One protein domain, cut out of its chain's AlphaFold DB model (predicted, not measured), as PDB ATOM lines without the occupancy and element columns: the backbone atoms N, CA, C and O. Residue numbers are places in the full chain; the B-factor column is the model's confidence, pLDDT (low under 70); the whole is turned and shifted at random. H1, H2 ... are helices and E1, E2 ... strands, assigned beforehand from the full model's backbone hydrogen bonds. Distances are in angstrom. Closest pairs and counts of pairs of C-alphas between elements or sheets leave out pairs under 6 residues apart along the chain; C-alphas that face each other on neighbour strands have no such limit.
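What this domain is: This is residues 308 to 447 of the 447 residues of an uncharacterized protein of Coprinopsis cinerea (strain Okayama-7 / 130 / ATCC MYA-4618 / FGSC 9003) (UniProt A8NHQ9). With little regular structure, a strongly twisted wall of antiparallel strands, E3 E2 E5 E6, has the antiparallel pair E1 and E4 partly over one face. The 140 printed residues, 50 in named elements, run E1 H1 E2 E3 E4 E5 E6, mostly strand. The whole is compact, radius of gyration of the C-alphas 15.2 A, spanning 47 by 40 by 34 A.

Where its parts are: Find C-alpha 322 at (142.966, 307.644, 215.017); E1 runs from there to 326. Read on to H1, 328 to 333, E2, 346 to 353, E3, 356 to 361, and E4, 374 to 378. E5, 387 to 396, is 26.7 A long and bends by 50 degrees at 393; E6, 413 to 422, ends at (145.919, 308.061, 200.411).

How they stand to each other: Look within hydrogen-bond range: N 351 and O 358, 2.9 A, in hairpin E2 and E3; N 350 and O 392, 2.8 A, between E2 and E5; N 389 and O 420, 2.8 A, in hairpin E5 and E6; N 325 and O 375, 2.8 A, between E1 and E4. The closest C-alphas of E3 and E4, Pro 361 and Val 377, are 6.4 A apart. H1, with every O i to N i+4 pair within range, only grazes the larger sheet, with residues 329 to 331.

The domain as a whole: The printed part has no cut. Links H1 to E2, E3 to E4 and E5 to E6 are long. Find pLDDT under 70 at 314, 366 to 371 and 442 to 447.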
ATOM      1  N   LEU A 308     147.025 326.963 210.132       92.38
ATOM      2  CA  LEU A 308     147.276 325.550 209.874       92.38
ATOM      3  C   LEU A 308     147.398 324.801 211.205       92.38
ATOM      4  O   LEU A 308     148.048 325.264 212.137       92.38
ATOM      5  N   PHE A 309     146.756 323.638 211.286       93.31
ATOM      6  CA  PHE A 309     146.978 322.665 212.355       93.31
ATOM      7  C   PHE A 309     148.161 321.754 211.997       93.31
ATOM      8  O   PHE A 309     148.589 321.724 210.837       93.31
ATOM      9  N   GLN A 310     148.673 320.994 212.961       91.50
ATOM     10  CA  GLN A 310     149.735 320.001 212.749       91.50
ATOM     11  C   GLN A 310     149.229 318.593 213.120       91.50
ATOM     12  O   GLN A 310     148.193 318.456 213.769       91.50
ATOM     13  N   ILE A 311     149.956 317.544 212.725       90.56
ATOM     14  CA  ILE A 311     149.756 316.170 213.223       90.56
ATOM     15  C   ILE A 311     150.957 315.734 214.064       90.56
ATOM     16  O   ILE A 311     152.098 316.089 213.748       90.56
ATOM     17  N   ASP A 312     150.721 314.929 215.099       83.50
ATOM     18  CA  ASP A 312     151.778 314.449 215.996       83.50
ATOM     19  C   ASP A 312     152.737 313.486 215.282       83.50
ATOM     20  O   ASP A 312     152.526 312.275 215.198       83.50
ATOM     21  N   THR A 313     153.847 314.006 214.762       71.00
ATOM     22  CA  THR A 313     154.884 313.160 214.158       71.00
ATOM     23  C   THR A 313     155.575 312.288 215.222       71.00
ATOM     24  O   THR A 313     155.931 312.809 216.279       71.00
ATOM     25  N   PRO A 314     155.839 310.991 214.958       66.06
ATOM     26  CA  PRO A 314     155.792 310.320 213.658       66.06
ATOM     27  C   PRO A 314     154.553 309.415 213.456       66.06
ATOM     28  O   PRO A 314     154.702 308.302 212.955       66.06
ATOM     29  N   GLN A 315     153.344 309.839 213.846       74.69
ATOM     30  CA  GLN A 315     152.125 309.088 213.507       74.69
ATOM     31  C   GLN A 315     151.948 308.968 211.982       74.69
ATOM     32  O   GLN A 315     152.173 309.925 211.237       74.69
ATOM     33  N   SER A 316     151.539 307.778 211.536       84.12
ATOM     34  CA  SER A 316     151.120 307.500 210.154       84.12
ATOM     35  C   SER A 316     149.605 307.670 210.044       84.12
ATOM     36  O   SER A 316     148.893 307.423 211.018       84.12
ATOM     37  N   ILE A 317     149.098 308.106 208.889       93.25
ATOM     38  CA  ILE A 317     147.670 308.409 208.720       93.25
ATOM     39  C   ILE A 317     146.972 307.172 208.143       93.25
ATOM     40  O   ILE A 317     146.910 306.986 206.930       93.25
ATOM     41  N   ILE A 318     146.472 306.295 209.011       93.31
ATOM     42  CA  ILE A 318     145.894 305.005 208.609       93.31
ATOM     43  C   ILE A 318     144.356 305.112 208.552       93.31
ATOM     44  O   ILE A 318     143.737 305.432 209.568       93.31
ATOM     45  N   PRO A 319     143.702 304.844 207.400       94.19
ATOM     46  CA  PRO A 319     142.242 304.789 207.311       94.19
ATOM     47  C   PRO A 319     141.640 303.737 208.254       94.19
ATOM     48  O   PRO A 319     141.969 302.554 208.170       94.19
ATOM     49  N   GLY A 320     140.722 304.164 209.120       94.38
ATOM     50  CA  GLY A 320     140.096 303.349 210.164       94.38
ATOM     51  C   GLY A 320     140.732 303.478 211.556       94.38
ATOM     52  O   GLY A 320     140.107 303.040 212.520       94.38
ATOM     53  N   ASP A 321     141.912 304.096 211.671       94.19
ATOM     54  CA  ASP A 321     142.579 304.401 212.944       94.19
ATOM     55  C   ASP A 321     142.390 305.881 213.347       94.19
ATOM     56  O   ASP A 321     141.711 306.663 212.676       94.19
ATOM     57  N   ARG A 322     142.998 306.277 214.475       93.38
ATOM     58  CA  ARG A 322     142.966 307.644 215.017       93.38
ATOM     59  C   ARG A 322     144.295 308.367 214.847       93.38
ATOM     60  O   ARG A 322     145.356 307.775 215.027       93.38
ATOM     61  N   VAL A 323     144.216 309.673 214.604       93.81
ATOM     62  CA  VAL A 323     145.365 310.589 214.542       93.81
ATOM     63  C   VAL A 323     145.187 311.729 215.548       93.81
ATOM     64  O   VAL A 323     144.066 312.207 215.755       93.81
ATOM     65  N   ARG A 324     146.285 312.148 216.189       93.19
ATOM     66  CA  ARG A 324     146.322 313.303 217.096       93.19
ATOM     67  C   ARG A 324     146.745 314.546 216.318       93.19
ATOM     68  O   ARG A 324     147.800 314.578 215.681       93.19
ATOM     69  N   ILE A 325     145.878 315.545 216.355       92.94
ATOM     70  CA  ILE A 325     146.038 316.867 215.759       92.94
ATOM     71  C   ILE A 325     146.490 317.828 216.855       92.94
ATOM     72  O   ILE A 325     145.826 317.935 217.886       92.94
ATOM     73  N   ASP A 326     147.573 318.560 216.610       91.50
ATOM     74  CA  ASP A 326     147.987 319.683 217.450       91.50
ATOM     75  C   ASP A 326     147.367 320.992 216.933       91.50
ATOM     76  O   ASP A 326     147.550 321.390 215.776       91.50
ATOM     77  N   MET A 327     146.626 321.656 217.821       90.88
ATOM     78  CA  MET A 327     145.976 322.950 217.598       90.88
ATOM     79  C   MET A 327     146.770 324.132 218.178       90.88
ATOM     80  O   MET A 327     146.283 325.262 218.115       90.88
ATOM     81  N   SER A 328     147.963 323.919 218.744       89.12
ATOM     82  CA  SER A 328     148.736 324.950 219.457       89.12
ATOM     83  C   SER A 328     148.953 326.224 218.630       89.12
ATOM     84  O   SER A 328     148.744 327.333 219.125       89.12
ATOM     85  N   GLU A 329     149.284 326.076 217.344       87.88
ATOM     86  CA  GLU A 329     149.453 327.173 216.384       87.88
ATOM     87  C   GLU A 329     148.127 327.912 216.107       87.88
ATOM     88  O   GLU A 329     148.083 329.145 216.094       87.88
ATOM     89  N   VAL A 330     147.021 327.170 215.978       91.06
ATOM     90  CA  VAL A 330     145.667 327.708 215.757       91.06
ATOM     91  C   VAL A 330     145.222 328.571 216.941       91.06
ATOM     92  O   VAL A 330     144.732 329.685 216.747       91.06
ATOM     93  N   VAL A 331     145.456 328.099 218.168       89.44
ATOM     94  CA  VAL A 331     145.116 328.819 219.407       89.44
ATOM     95  C   VAL A 331     146.040 330.013 219.641       89.44
ATOM     96  O   VAL A 331     145.581 331.061 220.096       89.44
ATOM     97  N   ALA A 332     147.326 329.898 219.298       88.94
ATOM     98  CA  ALA A 332     148.277 331.005 219.395       88.94
ATOM     99  C   ALA A 332     147.923 332.173 218.455       88.94
ATOM    100  O   ALA A 332     148.183 333.329 218.797       88.94
ATOM    101  N   ILE A 333     147.317 331.885 217.296       86.94
ATOM    102  CA  ILE A 333     146.814 332.899 216.356       86.94
ATOM    103  C   ILE A 333     145.431 333.419 216.783       86.94
ATOM    104  O   ILE A 333     145.199 334.629 216.753       86.94
ATOM    105  N   ASN A 334     144.518 332.536 217.200       87.31
ATOM    106  CA  ASN A 334     143.170 332.896 217.642       87.31
ATOM    107  C   ASN A 334     142.730 332.073 218.875       87.31
ATOM    108  O   ASN A 334     142.226 330.957 218.715       87.31
ATOM    109  N   PRO A 335     142.835 332.623 220.100       86.50
ATOM    110  CA  PRO A 335     142.418 331.929 221.320       86.50
ATOM    111  C   PRO A 335     140.919 331.595 221.393       86.50
ATOM    112  O   PRO A 335     140.548 330.612 222.031       86.50
ATOM    113  N   ASP A 336     140.064 332.369 220.719       86.38
ATOM    114  CA  ASP A 336     138.606 332.164 220.688       86.38
ATOM    115  C   ASP A 336     138.168 331.148 219.606       86.38
ATOM    116  O   ASP A 336     136.974 330.929 219.394       86.38
ATOM    117  N   SER A 337     139.121 330.509 218.911       85.06
ATOM    118  CA  SER A 337     138.855 329.514 217.856       85.06
ATOM    119  C   SER A 337     138.284 328.185 218.367       85.06
ATOM    120  O   SER A 337     137.609 327.482 217.613       85.06
ATOM    121  N   ILE A 338     138.516 327.842 219.641       87.88
ATOM    122  CA  ILE A 338     137.993 326.628 220.279       87.88
ATOM    123  C   ILE A 338     136.629 326.931 220.934       87.88
ATOM    124  O   ILE A 338     136.560 327.732 221.871       87.88
ATOM    125  N   PRO A 339     135.533 326.254 220.532       87.88
ATOM    126  CA  PRO A 339     134.243 326.360 221.205       87.88
ATOM    127  C   PRO A 339     134.333 325.906 222.667       87.88
ATOM    128  O   PRO A 339     134.509 324.723 222.964       87.88
ATOM    129  N   ASN A 340     134.173 326.849 223.598       85.44
ATOM    130  CA  ASN A 340     134.186 326.554 225.031       85.44
ATOM    131  C   ASN A 340     133.036 325.608 225.449       85.44
ATOM    132  O   ASN A 340     132.051 325.427 224.728       85.44
ATOM    133  N   ALA A 341     133.123 325.045 226.659       83.00
ATOM    134  CA  ALA A 341     132.183 324.036 227.162       83.00
ATOM    135  C   ALA A 341     130.697 324.468 227.195       83.00
ATOM    136  O   ALA A 341     129.823 323.604 227.207       83.00
ATOM    137  N   SER A 342     130.396 325.773 227.195       86.44
ATOM    138  CA  SER A 342     129.021 326.302 227.148       86.44
ATOM    139  C   SER A 342     128.498 326.590 225.734       86.44
ATOM    140  O   SER A 342     127.320 326.903 225.578       86.44
ATOM    141  N   SER A 343     129.344 326.468 224.705       90.19
ATOM    142  CA  SER A 343     128.930 326.583 223.306       90.19
ATOM    143  C   SER A 343     128.115 325.361 222.868       90.19
ATOM    144  O   SER A 343     128.412 324.224 223.247       90.19
ATOM    145  N   ASP A 344     127.108 325.591 222.033       93.38
ATOM    146  CA  ASP A 344     126.364 324.571 221.289       93.38
ATOM    147  C   ASP A 344     127.163 324.016 220.097       93.38
ATOM    148  O   ASP A 344     127.011 322.843 219.745       93.38
ATOM    149  N   LYS A 345     128.071 324.818 219.528       94.88
ATOM    150  CA  LYS A 345     129.044 324.375 218.528       94.88
ATOM    151  C   LYS A 345     130.132 323.482 219.130       94.88
ATOM    152  O   LYS A 345     130.509 323.611 220.297       94.88
ATOM    153  N   LYS A 346     130.660 322.578 218.311       95.00
ATOM    154  CA  LYS A 346     131.778 321.662 218.582       95.00
ATOM    155  C   LYS A 346     132.722 321.660 217.375       95.00
ATOM    156  O   LYS A 346     132.348 322.147 216.307       95.00
ATOM    157  N   LEU A 347     133.942 321.159 217.563       96.19
ATOM    158  CA  LEU A 347     134.915 321.021 216.481       96.19
ATOM    159  C   LEU A 347     134.674 319.728 215.696       96.19
ATOM    160  O   LEU A 347     134.363 318.684 216.274       96.19
ATOM    161  N   TYR A 348     134.854 319.812 214.384       97.75
ATOM    162  CA  TYR A 348     134.790 318.696 213.447       97.75
ATOM    163  C   TYR A 348     135.945 318.790 212.455       97.75
ATOM    164  O   TYR A 348     136.343 319.894 212.072       97.75
ATOM    165  N   VAL A 349     136.436 317.644 211.997       98.12
ATOM    166  CA  VAL A 349     137.300 317.552 210.817       98.12
ATOM    167  C   VAL A 349     136.432 317.208 209.618       98.12
ATOM    168  O   VAL A 349     135.654 316.254 209.658       98.12
ATOM    169  N   VAL A 350     136.563 317.986 208.548       98.00
ATOM    170  CA  VAL A 350     135.954 317.702 207.252       98.00
ATOM    171  C   VAL A 350     137.027 317.177 206.309       98.00
ATOM    172  O   VAL A 350     137.979 317.889 205.991       98.00
ATOM    173  N   TYR A 351     136.831 315.947 205.844       97.31
ATOM    174  CA  TYR A 351     137.638 315.289 204.823       97.31
ATOM    175  C   TYR A 351     136.924 315.428 203.476       97.31
ATOM    176  O   TYR A 351     135.955 314.709 203.212       97.31
ATOM    177  N   ALA A 352     137.359 316.372 202.645       95.50
ATOM    178  CA  ALA A 352     136.744 316.648 201.351       95.50
ATOM    179  C   ALA A 352     137.416 315.853 200.221       95.50
ATOM    180  O   ALA A 352     138.621 315.988 199.990       95.50
ATOM    181  N   ILE A 353     136.614 315.058 199.501       92.88
ATOM    182  CA  ILE A 353     136.989 314.321 198.288       92.88
ATOM    183  C   ILE A 353     135.959 314.556 197.178       92.88
ATOM    184  O   ILE A 353     134.780 314.231 197.319       92.88
ATOM    185  N   ALA A 354     136.388 315.096 196.038       87.25
ATOM    186  CA  ALA A 354     135.472 315.517 194.978       87.25
ATOM    187  C   ALA A 354     134.320 316.401 195.514       87.25
ATOM    188  O   ALA A 354     134.549 317.453 196.105       87.25
ATOM    189  N   SER A 355     133.076 315.949 195.332       80.38
ATOM    190  CA  SER A 355     131.840 316.554 195.833       80.38
ATOM    191  C   SER A 355     131.277 315.864 197.089       80.38
ATOM    192  O   SER A 355     130.154 316.160 197.501       80.38
ATOM    193  N   LYS A 356     132.032 314.940 197.704       89.31
ATOM    194  CA  LYS A 356     131.672 314.229 198.939       89.31
ATOM    195  C   LYS A 356     132.576 314.673 200.090       89.31
ATOM    196  O   LYS A 356     133.794 314.678 199.977       89.31
ATOM    197  N   ASN A 357     131.963 314.928 201.240       93.50
ATOM    198  CA  ASN A 357     132.672 315.160 202.491       93.50
ATOM    199  C   ASN A 357     132.388 314.019 203.475       93.50
ATOM    200  O   ASN A 357     131.251 313.548 203.556       93.50
ATOM    201  N   TYR A 358     133.400 313.615 204.242       96.31
ATOM    202  CA  TYR A 358     133.216 312.932 205.528       96.31
ATOM    203  C   TYR A 358     133.431 313.950 206.651       96.31
ATOM    204  O   TYR A 358     134.191 314.905 206.471       96.31
ATOM    205  N   VAL A 359     132.741 313.784 207.779       97.69
ATOM    206  CA  VAL A 359     132.696 314.780 208.860       97.69
ATOM    207  C   VAL A 359     132.778 314.058 210.199       97.69
ATOM    208  O   VAL A 359     131.778 313.515 210.666       97.69
ATOM    209  N   GLU A 360     133.955 314.070 210.816       97.69
ATOM    210  CA  GLU A 360     134.208 313.373 212.083       97.69
ATOM    211  C   GLU A 360     134.393 314.365 213.240       97.69
ATOM    212  O   GLU A 360     134.902 315.473 213.032       97.69
ATOM    213  N   PRO A 361     133.952 314.029 214.467       96.75
ATOM    214  CA  PRO A 361     134.104 314.903 215.624       96.75
ATOM    215  C   PRO A 361     135.577 315.007 216.038       96.75
ATOM    216  O   PRO A 361     136.264 313.997 216.169       96.75
ATOM    217  N   LEU A 362     136.043 316.230 216.295       95.00
ATOM    218  CA  LEU A 362     137.386 316.480 216.813       95.00
ATOM    219  C   LEU A 362     137.316 316.579 218.344       95.00
ATOM    220  O   LEU A 362     136.793 317.552 218.894       95.00
ATOM    221  N   CYS A 363     137.801 315.546 219.032       89.56
ATOM    222  CA  CYS A 363     137.623 315.356 220.470       89.56
ATOM    223  C   CYS A 363     138.909 315.654 221.248       89.56
ATOM    224  O   CYS A 363     139.970 315.137 220.915       89.56
ATOM    225  N   ALA A 364     138.810 316.437 222.324       83.12
ATOM    226  CA  ALA A 364     139.845 316.434 223.356       83.12
ATOM    227  C   ALA A 364     139.838 315.080 224.092       83.12
ATOM    228  O   ALA A 364     138.829 314.369 224.075       83.12
ATOM    229  N   GLU A 365     140.955 314.723 224.720       70.88
ATOM    230  CA  GLU A 365     141.059 313.531 225.568       70.88
ATOM    231  C   GLU A 365     140.441 313.798 226.958       70.88
ATOM    232  O   GLU A 365     140.435 314.939 227.422       70.88
ATOM    233  N   ASP A 366     139.868 312.773 227.602       62.22
ATOM    234  CA  ASP A 366     139.142 312.925 228.882       62.22
ATOM    235  C   ASP A 366     140.075 313.084 230.109       62.22
ATOM    236  O   ASP A 366     139.612 313.503 231.173       62.22
ATOM    237  N   ASP A 367     141.369 312.761 229.980       52.31
ATOM    238  CA  ASP A 367     142.394 312.929 231.025       52.31
ATOM    239  C   ASP A 367     143.217 314.219 230.805       52.31
ATOM    240  O   ASP A 367     143.569 314.573 229.681       52.31
ATOM    241  N   GLU A 368     143.556 314.926 231.891       52.31
ATOM    242  CA  GLU A 368     144.115 316.298 231.885       52.31
ATOM    243  C   GLU A 368     145.600 316.415 231.433       52.31
ATOM    244  O   GLU A 368     146.275 317.401 231.755       52.31
ATOM    245  N   ASP A 369     146.155 315.428 230.722       47.22
ATOM    246  CA  ASP A 369     147.605 315.312 230.513       47.22
ATOM    247  C   ASP A 369     148.170 316.201 229.374       47.22
ATOM    248  O   ASP A 369     148.292 315.833 228.206       47.22
ATOM    249  N   ALA A 370     148.657 317.366 229.817       48.09
ATOM    250  CA  ALA A 370     149.989 317.922 229.518       48.09
ATOM    251  C   ALA A 370     150.160 319.069 228.497       48.09
ATOM    252  O   ALA A 370     151.115 319.829 228.680       48.09
ATOM    253  N   ASP A 371     149.288 319.274 227.501       57.66
ATOM    254  CA  ASP A 371     149.384 320.453 226.600       57.66
ATOM    255  C   ASP A 371     148.097 321.288 226.461       57.66
ATOM    256  O   ASP A 371     148.178 322.511 226.351       57.66
ATOM    257  N   GLY A 372     146.919 320.662 226.530       72.12
ATOM    258  CA  GLY A 372     145.623 321.330 226.368       72.12
ATOM    259  C   GLY A 372     145.274 321.730 224.926       72.12
ATOM    260  O   GLY A 372     144.269 322.415 224.729       72.12
ATOM    261  N   TYR A 373     146.073 321.314 223.935       83.44
ATOM    262  CA  TYR A 373     145.908 321.666 222.517       83.44
ATOM    263  C   TYR A 373     145.906 320.464 221.564       83.44
ATOM    264  O   TYR A 373     145.592 320.638 220.386       83.44
ATOM    265  N   GLY A 374     146.206 319.256 222.045       89.19
ATOM    266  CA  GLY A 374     146.023 318.030 221.274       89.19
ATOM    267  C   GLY A 374     144.572 317.547 221.229       89.19
ATOM    268  O   GLY A 374     143.885 317.492 222.250       89.19
ATOM    269  N   TYR A 375     144.125 317.140 220.043       92.00
ATOM    270  CA  TYR A 375     142.796 316.583 219.788       92.00
ATOM    271  C   TYR A 375     142.893 315.296 218.968       92.00
ATOM    272  O   TYR A 375     143.682 315.206 218.033       92.00
ATOM    273  N   TRP A 376     142.047 314.316 219.265       93.25
ATOM    274  CA  TRP A 376     141.916 313.078 218.504       93.25
ATOM    275  C   TRP A 376     140.760 313.144 217.508       93.25
ATOM    276  O   TRP A 376     139.680 313.659 217.816       93.25
ATOM    277  N   VAL A 377     140.970 312.545 216.338       95.94
ATOM    278  CA  VAL A 377     139.931 312.297 215.332       95.94
ATOM    279  C   VAL A 377     140.097 310.901 214.729       95.94
ATOM    280  O   VAL A 377     141.222 310.417 214.576       95.94
ATOM    281  N   ASP A 378     138.982 310.250 214.402       96.50
ATOM    282  CA  ASP A 378     138.957 309.028 213.593       96.50
ATOM    283  C   ASP A 378     139.189 309.374 212.112       96.50
ATOM    284  O   ASP A 378     138.557 310.284 211.579       96.50
ATOM    285  N   VAL A 379     140.074 308.650 211.425       96.81
ATOM    286  CA  VAL A 379     140.278 308.781 209.974       96.81
ATOM    287  C   VAL A 379     139.296 307.836 209.268       96.81
ATOM    288  O   VAL A 379     139.418 306.623 209.448       96.81
ATOM    289  N   PRO A 380     138.330 308.314 208.456       96.69
ATOM    290  CA  PRO A 380     137.324 307.440 207.853       96.69
ATOM    291  C   PRO A 380     137.940 306.322 207.004       96.69
ATOM    292  O   PRO A 380     138.812 306.566 206.167       96.69
ATOM    293  N   SER A 381     137.460 305.091 207.192       94.94
ATOM    294  CA  SER A 381     137.983 303.904 206.497       94.94
ATOM    295  C   SER A 381     137.850 304.009 204.972       94.94
ATOM    296  O   SER A 381     138.685 303.517 204.217       94.94
ATOM    297  N   GLU A 382     136.834 304.737 204.515       93.62
ATOM    298  CA  GLU A 382     136.517 305.009 203.116       93.62
ATOM    299  C   GLU A 382     137.357 306.145 202.495       93.62
ATOM    300  O   GLU A 382     137.019 306.636 201.412       93.62
ATOM    301  N   LEU A 383     138.433 306.571 203.173       94.06
ATOM    302  CA  LEU A 383     139.564 307.295 202.578       94.06
ATOM    303  C   LEU A 383     140.677 306.355 202.089       94.06
ATOM    304  O   LEU A 383     141.596 306.808 201.412       94.06
ATOM    305  N   ALA A 384     140.606 305.049 202.365       91.81
ATOM    306  CA  ALA A 384     141.483 304.086 201.709       91.81
ATOM    307  C   ALA A 384     141.290 304.153 200.181       91.81
ATOM    308  O   ALA A 384     140.173 304.007 199.679       91.81
ATOM    309  N   SER A 385     142.389 304.351 199.451       90.75
ATOM    310  CA  SER A 385     142.432 304.365 197.984       90.75
ATOM    311  C   SER A 385     141.627 305.486 197.302       90.75
ATOM    312  O   SER A 385     140.918 305.233 196.325       90.75
ATOM    313  N   VAL A 386     141.740 306.732 197.789       92.06
ATOM    314  CA  VAL A 386     141.055 307.911 197.199       92.06
ATOM    315  C   VAL A 386     141.985 308.961 196.571       92.06
ATOM    316  O   VAL A 386     141.494 309.852 195.874       92.06
ATOM    317  N   GLY A 387     143.304 308.874 196.778       93.38
ATOM    318  CA  GLY A 387     144.256 309.919 196.384       93.38
ATOM    319  C   GLY A 387     144.227 311.117 197.340       93.38
ATOM    320  O   GLY A 387     144.245 310.930 198.558       93.38
ATOM    321  N   SER A 388     144.207 312.343 196.809       94.50
ATOM    322  CA  SER A 388     144.241 313.567 197.619       94.50
ATOM    323  C   SER A 388     142.930 313.837 198.365       94.50
ATOM    324  O   SER A 388     141.842 313.764 197.788       94.50
ATOM    325  N   VAL A 389     143.055 314.250 199.625       96.56
ATOM    326  CA  VAL A 389     141.976 314.642 200.535       96.56
ATOM    327  C   VAL A 389     142.312 316.006 201.123       96.56
ATOM    328  O   VAL A 389     143.395 316.201 201.684       96.56
ATOM    329  N   TYR A 390     141.371 316.944 201.047       97.44
ATOM    330  CA  TYR A 390     141.517 318.248 201.689       97.44
ATOM    331  C   TYR A 390     140.902 318.210 203.086       97.44
ATOM    332  O   TYR A 390     139.707 317.955 203.239       97.44
ATOM    333  N   VAL A 391     141.734 318.439 204.101       97.69
ATOM    334  CA  VAL A 391     141.393 318.225 205.513       97.69
ATOM    335  C   VAL A 391     141.315 319.567 206.230       97.69
ATOM    336  O   VAL A 391     142.341 320.194 206.491       97.69
ATOM    337  N   SER A 392     140.097 320.018 206.529       97.62
ATOM    338  CA  SER A 392     139.810 321.286 207.218       97.62
ATOM    339  C   SER A 392     139.172 321.038 208.581       97.62
ATOM    340  O   SER A 392     138.331 320.155 208.721       97.62
ATOM    341  N   ILE A 393     139.498 321.873 209.566       97.69
ATOM    342  CA  ILE A 393     138.846 321.878 210.881       97.69
ATOM    343  C   ILE A 393     137.798 322.987 210.896       97.69
ATOM    344  O   ILE A 393     138.066 324.102 210.436       97.69
ATOM    345  N   VAL A 394     136.605 322.688 211.409       97.06
ATOM    346  CA  VAL A 394     135.446 323.593 211.412       97.06
ATOM    347  C   VAL A 394     134.686 323.562 212.743       97.06
ATOM    348  O   VAL A 394     134.730 322.574 213.474       97.06
ATOM    349  N   GLN A 395     133.940 324.630 213.038       96.12
ATOM    350  CA  GLN A 395     133.031 324.753 214.183       96.12
ATOM    351  C   GLN A 395     131.554 324.720 213.750       96.12
ATOM    352  O   GLN A 395     131.076 325.605 213.037       96.12
ATOM    353  N   ALA A 396     130.795 323.736 214.232       96.81
ATOM    354  CA  ALA A 396     129.376 323.567 213.899       96.81
ATOM    355  C   ALA A 396     128.585 322.969 215.067       96.81
ATOM    356  O   ALA A 396     129.159 322.342 215.957       96.81
ATOM    357  N   THR A 397     127.267 323.141 215.086       96.81
ATOM    358  CA  THR A 397     126.401 322.363 215.980       96.81
ATOM    359  C   THR A 397     126.338 320.897 215.516       96.81
ATOM    360  O   THR A 397     126.484 320.615 214.322       96.81
ATOM    361  N   PRO A 398     126.035 319.940 216.415       96.12
ATOM    362  CA  PRO A 398     125.859 318.531 216.045       96.12
ATOM    363  C   PRO A 398     124.710 318.238 215.065       96.12
ATOM    364  O   PRO A 398     124.588 317.100 214.612       96.12
ATOM    365  N   THR A 399     123.861 319.227 214.764       96.88
ATOM    366  CA  THR A 399     122.834 319.144 213.717       96.88
ATOM    367  C   THR A 399     123.426 319.531 212.364       96.88
ATOM    368  O   THR A 399     123.402 318.711 211.451       96.88
ATOM    369  N   GLU A 400     124.022 320.726 212.257       96.50
ATOM    370  CA  GLU A 400     124.636 321.245 211.021       96.50
ATOM    371  C   GLU A 400     125.712 320.294 210.478       96.50
ATOM    372  O   GLU A 400     125.714 319.972 209.293       96.50
ATOM    373  N   ALA A 401     126.576 319.764 211.353       96.19
ATOM    374  CA  ALA A 401     127.644 318.830 210.982       96.19
ATOM    375  C   ALA A 401     127.142 317.492 210.390       96.19
ATOM    376  O   ALA A 401     127.937 316.707 209.878       96.19
ATOM    377  N   ARG A 402     125.833 317.211 210.467       95.19
ATOM    378  CA  ARG A 402     125.185 316.006 209.920       95.19
ATOM    379  C   ARG A 402     124.339 316.288 208.677       95.19
ATOM    380  O   ARG A 402     123.708 315.364 208.158       95.19
ATOM    381  N   GLU A 403     124.284 317.530 208.204       94.81
ATOM    382  CA  GLU A 403     123.504 317.879 207.018       94.81
ATOM    383  C   GLU A 403     124.200 317.395 205.728       94.81
ATOM    384  O   GLU A 403     125.404 317.605 205.554       94.81
ATOM    385  N   PRO A 404     123.479 316.751 204.788       90.75
ATOM    386  CA  PRO A 404     124.056 316.338 203.512       90.75
ATOM    387  C   PRO A 404     124.623 317.532 202.733       90.75
ATOM    388  O   PRO A 404     123.889 318.449 202.369       90.75
ATOM    389  N   GLY A 405     125.928 317.508 202.451       87.50
ATOM    390  CA  GLY A 405     126.630 318.616 201.790       87.50
ATOM    391  C   GLY A 405     127.206 319.679 202.737       87.50
ATOM    392  O   GLY A 405     127.693 320.706 202.252       87.50
ATOM    393  N   PHE A 406     127.199 319.442 204.056       94.50
ATOM    394  CA  PHE A 406     127.974 320.230 205.019       94.50
ATOM    395  C   PHE A 406     129.450 320.309 204.596       94.50
ATOM    396  O   PHE A 406     130.049 319.311 204.190       94.50
ATOM    397  N   GLN A 407     130.031 321.510 204.641       92.75
ATOM    398  CA  GLN A 407     131.344 321.813 204.062       92.75
ATOM    399  C   GLN A 407     132.000 323.044 204.718       92.75
ATOM    400  O   GLN A 407     131.282 323.875 205.295       92.75
ATOM    401  N   PRO A 408     133.333 323.214 204.597       93.19
ATOM    402  CA  PRO A 408     134.026 324.411 205.063       93.19
ATOM    403  C   PRO A 408     133.567 325.672 204.319       93.19
ATOM    404  O   PRO A 408     133.348 325.676 203.103       93.19
ATOM    405  N   ASN A 409     133.405 326.754 205.068       90.88
ATOM    406  CA  ASN A 409     133.032 328.084 204.601       90.88
ATOM    407  C   ASN A 409     133.538 329.153 205.589       90.88
ATOM    408  O   ASN A 409     134.085 328.829 206.644       90.88
ATOM    409  N   ASN A 410     133.359 330.427 205.249       87.88
ATOM    410  CA  ASN A 410     133.937 331.538 206.003       87.88
ATOM    411  C   ASN A 410     133.364 331.694 207.429       87.88
ATOM    412  O   ASN A 410     134.052 332.248 208.278       87.88
ATOM    413  N   ASP A 411     132.163 331.175 207.706       90.44
ATOM    414  CA  ASP A 411     131.485 331.290 209.007       90.44
ATOM    415  C   ASP A 411     131.749 330.090 209.941       90.44
ATOM    416  O   ASP A 411     131.441 330.144 211.139       90.44
ATOM    417  N   ASN A 412     132.289 328.981 209.407       94.25
ATOM    418  CA  ASN A 412     132.578 327.766 210.175       94.25
ATOM    419  C   ASN A 412     134.052 327.326 210.176       94.25
ATOM    420  O   ASN A 412     134.407 326.530 211.040       94.25
ATOM    421  N   SER A 413     134.906 327.809 209.270       94.44
ATOM    422  CA  SER A 413     136.304 327.354 209.185       94.44
ATOM    423  C   SER A 413     137.133 327.805 210.390       94.44
ATOM    424  O   SER A 413     137.045 328.950 210.827       94.44
ATOM    425  N   VAL A 414     137.938 326.884 210.922       95.25
ATOM    426  CA  VAL A 414     138.827 327.087 212.078       95.25
ATOM    427  C   VAL A 414     140.290 326.948 211.665       95.25
ATOM    428  O   VAL A 414     141.104 327.783 212.051       95.25
ATOM    429  N   ALA A 415     140.624 325.922 210.874       95.38
ATOM    430  CA  ALA A 415     141.986 325.692 210.394       95.38
ATOM    431  C   ALA A 415     142.033 324.891 209.075       95.38
ATOM    432  O   ALA A 415     141.136 324.094 208.778       95.38
ATOM    433  N   GLY A 416     143.115 325.056 208.311       94.44
ATOM    434  CA  GLY A 416     143.370 324.339 207.056       94.44
ATOM    435  C   GLY A 416     142.643 324.907 205.819       94.44
ATOM    436  O   GLY A 416     142.057 325.985 205.875       94.44
ATOM    437  N   PRO A 417     142.640 324.185 204.683       96.38
ATOM    438  CA  PRO A 417     142.930 322.759 204.583       96.38
ATOM    439  C   PRO A 417     144.421 322.403 204.633       96.38
ATOM    440  O   PRO A 417     145.262 323.110 204.083       96.38
ATOM    441  N   ARG A 418     144.719 321.239 205.216       96.00
ATOM    442  CA  ARG A 418     145.902 320.438 204.865       96.00
ATOM    443  C   ARG A 418     145.584 319.544 203.665       96.00
ATOM    444  O   ARG A 418     144.416 319.258 203.401       96.00
ATOM    445  N   VAL A 419     146.618 319.083 202.963       95.81
ATOM    446  CA  VAL A 419     146.498 318.090 201.881       95.81
ATOM    447  C   VAL A 419     147.056 316.766 202.380       95.81
ATOM    448  O   VAL A 419     148.254 316.663 202.652       95.81
ATOM    449  N   TRP A 420     146.189 315.769 202.533       95.81
ATOM    450  CA  TRP A 420     146.574 314.394 202.854       95.81
ATOM    451  C   TRP A 420     146.412 313.524 201.609       95.81
ATOM    452  O   TRP A 420     145.514 313.751 200.804       95.81
ATOM    453  N   MET A 421     147.283 312.539 201.446       93.94
ATOM    454  CA  MET A 421     147.316 311.625 200.308       93.94
ATOM    455  C   MET A 421     147.117 310.198 200.804       93.94
ATOM    456  O   MET A 421     147.814 309.763 201.720       93.94
ATOM    457  N   PHE A 422     146.185 309.480 200.181       93.88
ATOM    458  CA  PHE A 422     145.919 308.061 200.411       93.88
ATOM    459  C   PHE A 422     146.099 307.312 199.090       93.88
ATOM    460  O   PHE A 422     145.143 307.099 198.334       93.88
ATOM    461  N   ASP A 423     147.360 306.990 198.799       89.56
ATOM    462  CA  ASP A 423     147.782 306.348 197.555       89.56
ATOM    463  C   ASP A 423     147.199 304.937 197.409       89.56
ATOM    464  O   ASP A 423     146.846 304.279 198.393       89.56
ATOM    465  N   TYR A 424     147.135 304.454 196.167       88.50
ATOM    466  CA  TYR A 424     146.700 303.094 195.872       88.50
ATOM    467  C   TYR A 424     147.290 302.504 194.593       88.50
ATOM    468  O   TYR A 424     147.599 303.197 193.622       88.50
ATOM    469  N   ASP A 425     147.394 301.175 194.573       83.25
ATOM    470  CA  ASP A 425     147.882 300.430 193.417       83.25
ATOM    471  C   ASP A 425     146.788 300.129 192.372       83.25
ATOM    472  O   ASP A 425     145.591 300.338 192.571       83.25
ATOM    473  N   SER A 426     147.194 299.547 191.239       78.44
ATOM    474  CA  SER A 426     146.282 299.126 190.157       78.44
ATOM    475  C   SER A 426     145.201 298.102 190.553       78.44
ATOM    476  O   SER A 426     144.328 297.804 189.737       78.44
ATOM    477  N   GLN A 427     145.275 297.517 191.752       81.38
ATOM    478  CA  GLN A 427     144.296 296.579 192.310       81.38
ATOM    479  C   GLN A 427     143.414 297.244 193.387       81.38
ATOM    480  O   GLN A 427     142.603 296.560 194.012       81.38
ATOM    481  N   GLY A 428     143.563 298.556 193.608       78.12
ATOM    482  CA  GLY A 428     142.844 299.321 194.626       78.12
ATOM    483  C   GLY A 428     143.353 299.101 196.052       78.12
ATOM    484  O   GLY A 428     142.637 299.428 196.998       78.12
ATOM    485  N   ARG A 429     144.552 298.530 196.230       81.75
ATOM    486  CA  ARG A 429     145.164 298.338 197.552       81.75
ATOM    487  C   ARG A 429     145.793 299.652 198.003       81.75
ATOM    488  O   ARG A 429     146.629 300.184 197.279       81.75
ATOM    489  N   SER A 430     145.383 300.137 199.169       84.38
ATOM    490  CA  SER A 430     145.874 301.371 199.782       84.38
ATOM    491  C   SER A 430     147.230 301.186 200.460       84.38
ATOM    492  O   SER A 430     147.431 300.175 201.140       84.38
ATOM    493  N   ASP A 431     148.088 302.196 200.364       82.00
ATOM    494  CA  ASP A 431     149.253 302.360 201.243       82.00
ATOM    495  C   ASP A 431     148.895 303.201 202.496       82.00
ATOM    496  O   ASP A 431     147.749 303.623 202.677       82.00
ATOM    497  N   GLU A 432     149.862 303.423 203.394       87.81
ATOM    498  CA  GLU A 432     149.700 304.338 204.535       87.81
ATOM    499  C   GLU A 432     149.567 305.795 204.060       87.81
ATOM    500  O   GLU A 432     150.320 306.259 203.199       87.81
ATOM    501  N   GLY A 433     148.622 306.538 204.639       91.50
ATOM    502  CA  GLY A 433     148.387 307.931 204.283       91.50
ATOM    503  C   GLY A 433     149.439 308.883 204.854       91.50
ATOM    504  O   GLY A 433     149.980 308.678 205.947       91.50
ATOM    505  N   TYR A 434     149.698 309.973 204.131       91.81
ATOM    506  CA  TYR A 434     150.670 310.998 204.515       91.81
ATOM    507  C   TYR A 434     150.170 312.412 204.212       91.81
ATOM    508  O   TYR A 434     149.426 312.650 203.265       91.81
ATOM    509  N   GLU A 435     150.608 313.383 205.011       92.88
ATOM    510  CA  GLU A 435     150.431 314.800 204.701       92.88
ATOM    511  C   GLU A 435     151.485 315.239 203.676       92.88
ATOM    512  O   GLU A 435     152.686 315.087 203.913       92.88
ATOM    513  N   LEU A 436     151.023 315.791 202.554       91.69
ATOM    514  CA  LEU A 436     151.843 316.116 201.387       91.69
ATOM    515  C   LEU A 436     152.740 317.348 201.592       91.69
ATOM    516  O   LEU A 436     153.819 317.431 201.011       91.69
ATOM    517  N   PHE A 437     152.323 318.299 202.433       92.69
ATOM    518  CA  PHE A 437     153.134 319.468 202.772       92.69
ATOM    519  C   PHE A 437     152.906 319.932 204.215       92.69
ATOM    520  O   PHE A 437     151.824 320.395 204.570       92.69
ATOM    521  N   LYS A 438     153.967 319.847 205.029       88.19
ATOM    522  CA  LYS A 438     153.937 320.084 206.486       88.19
ATOM    523  C   LYS A 438     154.359 321.492 206.922       88.19
ATOM    524  O   LYS A 438     154.390 321.784 208.113       88.19
ATOM    525  N   GLY A 439     154.713 322.379 205.989       85.56
ATOM    526  CA  GLY A 439     155.110 323.747 206.336       85.56
ATOM    527  C   GLY A 439     153.959 324.553 206.950       85.56
ATOM    528  O   GLY A 439     152.791 324.275 206.682       85.56
ATOM    529  N   SER A 440     154.297 325.565 207.752       82.75
ATOM    530  CA  SER A 440     153.384 326.636 208.171       82.75
ATOM    531  C   SER A 440     154.154 327.948 208.362       82.75
ATOM    532  O   SER A 440     155.373 327.926 208.557       82.75
ATOM    533  N   ARG A 441     153.494 329.110 208.262       73.75
ATOM    534  CA  ARG A 441     154.184 330.408 208.339       73.75
ATOM    535  C   ARG A 441     154.370 330.854 209.793       73.75
ATOM    536  O   ARG A 441     153.438 331.306 210.443       73.75
ATOM    537  N   THR A 442     155.619 330.873 210.261       54.41
ATOM    538  CA  THR A 442     156.016 331.233 211.642       54.41
ATOM    539  C   THR A 442     155.706 332.675 212.093       54.41
ATOM    540  O   THR A 442     156.062 333.061 213.205       54.41
ATOM    541  N   THR A 443     155.111 333.507 211.236       53.16
ATOM    542  CA  THR A 443     154.724 334.905 211.497       53.16
ATOM    543  C   THR A 443     153.534 335.260 210.601       53.16
ATOM    544  O   THR A 443     153.663 335.021 209.404       53.16
ATOM    545  N   PRO A 444     152.426 335.852 211.086       52.22
ATOM    546  CA  PRO A 444     151.270 336.190 210.243       52.22
ATOM    547  C   PRO A 444     151.591 337.103 209.047       52.22
ATOM    548  O   PRO A 444     152.541 337.886 209.086       52.22
ATOM    549  N   PHE A 445     150.765 337.026 207.997       50.47
ATOM    550  CA  PHE A 445     150.894 337.852 206.792       50.47
ATOM    551  C   PHE A 445     150.813 339.354 207.113       50.47
ATOM    552  O   PHE A 445     149.832 339.823 207.690       50.47
ATOM    553  N   ALA A 446     151.830 340.112 206.700       45.56
ATOM    554  CA  ALA A 446     151.838 341.572 206.757       45.56
ATOM    555  C   ALA A 446     151.465 342.141 205.376       45.56
ATOM    556  O   ALA A 446     152.349 342.420 204.562       45.56
ATOM    557  N   GLY A 447     150.155 342.246 205.123       42.94
ATOM    558  CA  GLY A 447     149.558 342.849 203.919       42.94
ATOM    559  C   GLY A 447     149.321 344.352 204.032       42.94
ATOM    560  O   GLY A 447     149.016 344.811 205.155       42.94
TER     561      GLY A 447